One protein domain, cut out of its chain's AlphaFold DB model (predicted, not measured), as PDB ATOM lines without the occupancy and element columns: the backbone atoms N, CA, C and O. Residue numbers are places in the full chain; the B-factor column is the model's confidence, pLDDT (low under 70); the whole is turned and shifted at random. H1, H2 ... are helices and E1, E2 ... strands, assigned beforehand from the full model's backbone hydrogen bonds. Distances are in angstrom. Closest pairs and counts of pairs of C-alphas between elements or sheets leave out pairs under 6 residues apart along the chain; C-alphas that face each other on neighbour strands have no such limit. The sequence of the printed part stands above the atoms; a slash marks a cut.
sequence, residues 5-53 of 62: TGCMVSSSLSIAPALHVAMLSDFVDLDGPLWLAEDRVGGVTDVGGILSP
ATOM      1  N   THR A   5     176.967 254.869 225.817       98.12
ATOM      2  CA  THR A   5     178.389 254.730 225.474       98.12
ATOM      3  C   THR A   5     178.540 254.696 223.959       98.12
ATOM      4  O   THR A   5     177.987 253.814 223.307       98.12
ATOM      5  N   GLY A   6     179.282 255.660 223.415       98.19
ATOM      6  CA  GLY A   6     179.584 255.774 221.988       98.19
ATOM      7  C   GLY A   6     181.073 255.585 221.678       98.19
ATOM      8  O   GLY A   6     181.904 255.514 222.589       98.19
ATOM      9  N   CYS A   7     181.423 255.590 220.393       98.31
ATOM     10  CA  CYS A   7     182.807 255.618 219.922       98.31
ATOM     11  C   CYS A   7     183.014 256.614 218.768       98.31
ATOM     12  O   CYS A   7     182.076 257.189 218.226       98.31
ATOM     13  N   MET A   8     184.279 256.831 218.410       98.62
ATOM     14  CA  MET A   8     184.651 257.365 217.097       98.62
ATOM     15  C   MET A   8     184.877 256.191 216.135       98.62
ATOM     16  O   MET A   8     185.050 255.056 216.587       98.62
ATOM     17  N   VAL A   9     185.019 256.465 214.831       98.25
ATOM     18  CA  VAL A   9     185.592 255.483 213.891       98.25
ATOM     19  C   VAL A   9     186.977 255.091 214.402       98.25
ATOM     20  O   VAL A   9     187.900 255.906 214.458       98.25
ATOM     21  N   SER A  10     187.090 253.858 214.877       98.25
ATOM     22  CA  SER A  10     188.221 253.398 215.672       98.25
ATOM     23  C   SER A  10     188.333 251.886 215.592       98.25
ATOM     24  O   SER A  10     187.385 251.186 215.268       98.25
ATOM     25  N   SER A  11     189.521 251.375 215.874       98.50
ATOM     26  CA  SER A  11     189.793 249.937 215.880       98.50
ATOM     27  C   SER A  11     189.189 249.216 217.083       98.50
ATOM     28  O   SER A  11     188.994 249.841 218.131       98.50
ATOM     29  N   SER A  12     189.115 247.884 217.023       98.50
ATOM     30  CA  SER A  12     188.715 247.030 218.153       98.50
ATOM     31  C   SER A  12     189.468 247.307 219.457       98.50
ATOM     32  O   SER A  12     188.924 247.092 220.537       98.50
ATOM     33  N   LEU A  13     190.706 247.819 219.394       98.12
ATOM     34  CA  LEU A  13     191.495 248.159 220.586       98.12
ATOM     35  C   LEU A  13     190.850 249.253 221.447       98.12
ATOM     36  O   LEU A  13     190.988 249.224 222.665       98.12
ATOM     37  N   SER A  14     190.150 250.206 220.828       98.19
ATOM     38  CA  SER A  14     189.400 251.246 221.541       98.19
ATOM     39  C   SER A  14     188.057 250.726 222.046       98.19
ATOM     40  O   SER A  14     187.594 251.157 223.100       98.19
ATOM     41  N   ILE A  15     187.456 249.775 221.327       98.38
ATOM     42  CA  ILE A  15     186.176 249.172 221.705       98.38
ATOM     43  C   ILE A  15     186.323 248.227 222.898       98.38
ATOM     44  O   ILE A  15     185.457 248.219 223.767       98.38
ATOM     45  N   ALA A  16     187.427 247.485 222.997       97.75
ATOM     46  CA  ALA A  16     187.656 246.533 224.083       97.75
ATOM     47  C   ALA A  16     187.443 247.131 225.497       97.75
ATOM     48  O   ALA A  16     186.639 246.574 226.245       97.75
ATOM     49  N   PRO A  17     188.045 248.280 225.875       97.12
ATOM     50  CA  PRO A  17     187.711 248.938 227.137       97.12
ATOM     51  C   PRO A  17     186.311 249.556 227.161       97.12
ATOM     52  O   PRO A  17     185.678 249.586 228.216       97.12
ATOM     53  N   ALA A  18     185.820 250.065 226.028       98.12
ATOM     54  CA  ALA A  18     184.505 250.698 225.954       98.12
ATOM     55  C   ALA A  18     183.371 249.709 226.265       98.12
ATOM     56  O   ALA A  18     182.378 250.108 226.870       98.12
ATOM     57  N   LEU A  19     183.545 248.417 225.959       96.69
ATOM     58  CA  LEU A  19     182.602 247.357 226.335       96.69
ATOM     59  C   LEU A  19     182.384 247.276 227.854       96.69
ATOM     60  O   LEU A  19     181.263 247.025 228.290       96.69
ATOM     61  N   HIS A  20     183.402 247.555 228.678       95.38
ATOM     62  CA  HIS A  20     183.233 247.585 230.136       95.38
ATOM     63  C   HIS A  20     182.331 248.736 230.599       95.38
ATOM     64  O   HIS A  20     181.546 248.561 231.528       95.38
ATOM     65  N   VAL A  21     182.416 249.896 229.943       97.00
ATOM     66  CA  VAL A  21     181.551 251.054 230.226       97.00
ATOM     67  C   VAL A  21     180.142 250.825 229.667       97.00
ATOM     68  O   VAL A  21     179.148 251.149 230.318       97.00
ATOM     69  N   ALA A  22     180.049 250.191 228.498       96.94
ATOM     70  CA  ALA A  22     178.796 249.863 227.830       96.94
ATOM     71  C   ALA A  22     177.885 248.961 228.676       96.94
ATOM     72  O   ALA A  22     176.671 249.137 228.635       96.94
ATOM     73  N   MET A  23     178.442 248.072 229.513       94.56
ATOM     74  CA  MET A  23     177.650 247.251 230.449       94.56
ATOM     75  C   MET A  23     176.832 248.068 231.461       94.56
ATOM     76  O   MET A  23     175.903 247.539 232.066       94.56
ATOM     77  N   LEU A  24     177.190 249.335 231.675       96.06
ATOM     78  CA  LEU A  24     176.510 250.252 232.592       96.06
ATOM     79  C   LEU A  24     175.615 251.262 231.857       96.06
ATOM     80  O   LEU A  24     175.095 252.181 232.486       96.06
ATOM     81  N   SER A  25     175.487 251.140 230.533       97.38
ATOM     82  CA  SER A  25     174.763 252.086 229.682       97.38
ATOM     83  C   SER A  25     173.416 251.527 229.236       97.38
ATOM     84  O   SER A  25     173.272 250.329 229.018       97.38
ATOM     85  N   ASP A  26     172.442 252.414 229.044       97.62
ATOM     86  CA  ASP A  26     171.134 252.069 228.480       97.62
ATOM     87  C   ASP A  26     171.209 251.871 226.957       97.62
ATOM     88  O   ASP A  26     170.438 251.101 226.387       97.62
ATOM     89  N   PHE A  27     172.145 252.566 226.299       96.88
ATOM     90  CA  PHE A  27     172.394 252.481 224.858       96.88
ATOM     91  C   PHE A  27     173.886 252.372 224.548       96.88
ATOM     92  O   PHE A  27     174.735 252.916 225.263       96.88
ATOM     93  N   VAL A  28     174.203 251.691 223.448       97.62
ATOM     94  CA  VAL A  28     175.576 251.405 223.028       97.62
ATOM     95  C   VAL A  28     175.705 251.637 221.529       97.62
ATOM     96  O   VAL A  28     174.923 251.097 220.754       97.62
ATOM     97  N   ASP A  29     176.706 252.423 221.145       97.56
ATOM     98  CA  ASP A  29     177.132 252.637 219.763       97.56
ATOM     99  C   ASP A  29     178.653 252.454 219.666       97.56
ATOM    100  O   ASP A  29     179.445 253.368 219.902       97.56
ATOM    101  N   LEU A  30     179.070 251.213 219.417       98.06
ATOM    102  CA  LEU A  30     180.475 250.791 219.418       98.06
ATOM    103  C   LEU A  30     180.891 250.164 218.080       98.06
ATOM    104  O   LEU A  30     181.791 249.326 218.027       98.06
ATOM    105  N   ASP A  31     180.236 250.577 216.997       97.56
ATOM    106  CA  ASP A  31     180.401 250.020 215.652       97.56
ATOM    107  C   ASP A  31     181.635 250.548 214.893       97.56
ATOM    108  O   ASP A  31     181.893 250.130 213.766       97.56
ATOM    109  N   GLY A  32     182.438 251.417 215.519       98.19
ATOM    110  CA  GLY A  32     183.636 252.041 214.950       98.19
ATOM    111  C   GLY A  32     184.523 251.119 214.095       98.19
ATOM    112  O   GLY A  32     184.918 251.545 213.007       98.19
ATOM    113  N   PRO A  33     184.817 249.871 214.523       98.12
ATOM    114  CA  PRO A  33     185.635 248.942 213.748       98.12
ATOM    115  C   PRO A  33     184.984 248.459 212.452       98.12
ATOM    116  O   PRO A  33     185.699 248.172 211.497       98.12
ATOM    117  N   LEU A  34     183.648 248.389 212.391       96.25
ATOM    118  CA  LEU A  34     182.905 247.934 211.208       96.25
ATOM    119  C   LEU A  34     183.069 248.891 210.021       96.25
ATOM    120  O   LEU A  34     182.885 248.498 208.871       96.25
ATOM    121  N   TRP A  35     183.448 250.138 210.301       97.06
ATOM    122  CA  TRP A  35     183.721 251.163 209.300       97.06
ATOM    123  C   TRP A  35     185.163 251.137 208.774       97.06
ATOM    124  O   TRP A  35     185.488 251.879 207.843       97.06
ATOM    125  N   LEU A  36     186.045 250.314 209.351       97.56
ATOM    126  CA  LEU A  36     187.425 250.176 208.897       97.56
ATOM    127  C   LEU A  36     187.528 249.133 207.781       97.56
ATOM    128  O   LEU A  36     186.957 248.050 207.865       97.56
ATOM    129  N   ALA A  37     188.324 249.432 206.751       98.06
ATOM    130  CA  ALA A  37     188.645 248.455 205.708       98.06
ATOM    131  C   ALA A  37     189.464 247.270 206.256       98.06
ATOM    132  O   ALA A  37     189.354 246.153 205.756       98.06
ATOM    133  N   GLU A  38     190.279 247.524 207.279       97.81
ATOM    134  CA  GLU A  38     191.048 246.522 208.004       97.81
ATOM    135  C   GLU A  38     191.125 246.930 209.479       97.81
ATOM    136  O   GLU A  38     191.478 248.068 209.804       97.81
ATOM    137  N   ASP A  39     190.795 245.997 210.367       98.06
ATOM    138  CA  ASP A  39     190.941 246.152 211.812       98.06
ATOM    139  C   ASP A  39     191.972 245.154 212.365       98.06
ATOM    140  O   ASP A  39     192.462 244.264 211.669       98.06
ATOM    141  N   ARG A  40     192.337 245.304 213.640       97.31
ATOM    142  CA  ARG A  40     193.292 244.425 214.314       97.31
ATOM    143  C   ARG A  40     192.790 242.981 214.358       97.31
ATOM    144  O   ARG A  40     191.669 242.705 214.782       97.31
ATOM    145  N   VAL A  41     193.680 242.052 214.010       97.31
ATOM    146  CA  VAL A  41     193.435 240.607 214.106       97.31
ATOM    147  C   VAL A  41     193.045 240.228 215.536       97.31
ATOM    148  O   VAL A  41     193.709 240.626 216.494       97.31
ATOM    149  N   GLY A  42     191.975 239.441 215.669       96.69
ATOM    150  CA  GLY A  42     191.445 239.024 216.969       96.69
ATOM    151  C   GLY A  42     190.665 240.118 217.702       96.69
ATOM    152  O   GLY A  42     190.509 240.021 218.913       96.69
ATOM    153  N   GLY A  43     190.220 241.159 216.995       97.88
ATOM    154  CA  GLY A  43     189.358 242.207 217.531       97.88
ATOM    155  C   GLY A  43     187.957 241.743 217.937       97.88
ATOM    156  O   GLY A  43     187.655 240.549 217.992       97.88
ATOM    157  N   VAL A  44     187.097 242.715 218.241       97.50
ATOM    158  CA  VAL A  44     185.678 242.455 218.497       97.50
ATOM    159  C   VAL A  44     185.028 241.885 217.242       97.50
ATOM    160  O   VAL A  44     185.450 242.162 216.119       97.50
ATOM    161  N   THR A  45     183.985 241.090 217.433       96.56
ATOM    162  CA  THR A  45     183.196 240.547 216.323       96.56
ATOM    163  C   THR A  45     181.765 241.025 216.442       96.56
ATOM    164  O   THR A  45     181.235 241.077 217.548       96.56
ATOM    165  N   ASP A  46     181.147 241.376 215.320       95.25
ATOM    166  CA  ASP A  46     179.715 241.651 215.250       95.25
ATOM    167  C   ASP A  46     178.995 240.464 214.613       95.25
ATOM    168  O   ASP A  46     179.408 239.968 213.561       95.25
ATOM    169  N   VAL A  47     177.907 240.023 215.242       96.44
ATOM    170  CA  VAL A  47     176.963 239.090 214.626       96.44
ATOM    171  C   VAL A  47     175.553 239.635 214.792       96.44
ATOM    172  O   VAL A  47     174.939 239.505 215.849       96.44
ATOM    173  N   GLY A  48     175.028 240.231 213.721       94.00
ATOM    174  CA  GLY A  48     173.654 240.731 213.687       94.00
ATOM    175  C   GLY A  48     173.426 241.936 214.601       94.00
ATOM    176  O   GLY A  48     172.358 242.036 215.201       94.00
ATOM    177  N   GLY A  49     174.420 242.823 214.726       91.12
ATOM    178  CA  GLY A  49     174.355 244.002 215.595       91.12
ATOM    179  C   GLY A  49     174.697 243.722 217.062       91.12
ATOM    180  O   GLY A  49     174.507 244.595 217.908       91.12
ATOM    181  N   ILE A  50     175.159 242.510 217.384       94.44
ATOM    182  CA  ILE A  50     175.649 242.147 218.714       94.44
ATOM    183  C   ILE A  50     177.169 242.016 218.668       94.44
ATOM    184  O   ILE A  50     177.706 241.080 218.069       94.44
ATOM    185  N   LEU A  51     177.850 242.924 219.371       94.88
ATOM    186  CA  LEU A  51     179.296 242.884 219.544       94.88
ATOM    187  C   LEU A  51     179.699 241.875 220.624       94.88
ATOM    188  O   LEU A  51     179.236 241.941 221.763       94.88
ATOM    189  N   SER A  52     180.616 240.977 220.277       95.75
ATOM    190  CA  SER A  52     181.290 240.084 221.218       95.75
ATOM    191  C   SER A  52     182.686 240.616 221.561       95.75
ATOM    192  O   SER A  52     183.391 241.099 220.665       95.75
ATOM    193  N   PRO A  53     183.110 240.530 222.838       96.06
ATOM    194  CA  PRO A  53     184.424 240.992 223.261       96.06
ATOM    195  C   PRO A  53     185.549 240.188 222.590       96.06
ATOM    196  O   PRO A  53     185.345 239.028 222.218       96.06
TER     197      PRO A  53
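AT A GLANCE: This is residues 5 to 53 of the 62 residues of a protein of Pseudomonas sp. FW305-130 (UniProt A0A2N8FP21). One helix, H1, leads into a strand, E1, that folds back beside the first printed residues, 5 to 6; a short helix, H2, touches H1 near residue 12, and a small hairpin, E2 and E3, follows near the end of the printed part, with both its strands apart from H1 and E1. The printed part has 49 residues, under half in named elements, in the order H1, E1, H2, E2, E3; the class is mixed. It is compact, radius of gyration of the C-alphas 9.9 A, spanning 29 by 20 by 16 A.

IN THESE COORDINATES: H1, residues 12 to 22, begins at C-alpha (188.715, 247.030, 218.153) and measures 14.1 A. E1 is residues 27 to 29, 7.0 A; H2, 32 to 35, 5.7 A; E2, 45 to 47, 6.6 A; E3, 50 to 52, 6.5 A, ending at (181.290, 240.084, 221.218).

HOW THE PARTS SIT: Residues 5 to 6 pair in parallel with 28 to 29 of E1. H1 has 3 of 7 O i to N i+4 pairs within hydrogen-bond range, and 5 of 8 O i to N i+3. H1 and H2 touch, closest C-alphas Ser 12 and Pro 33, 5.7 A. E2 and E3, antiparallel at 148 degrees, have N 52 and O 45 at 2.8 A. H1 and E3 are apart.

THE WHOLE: The printed part has no cut and no long link. No printed residue is under 70.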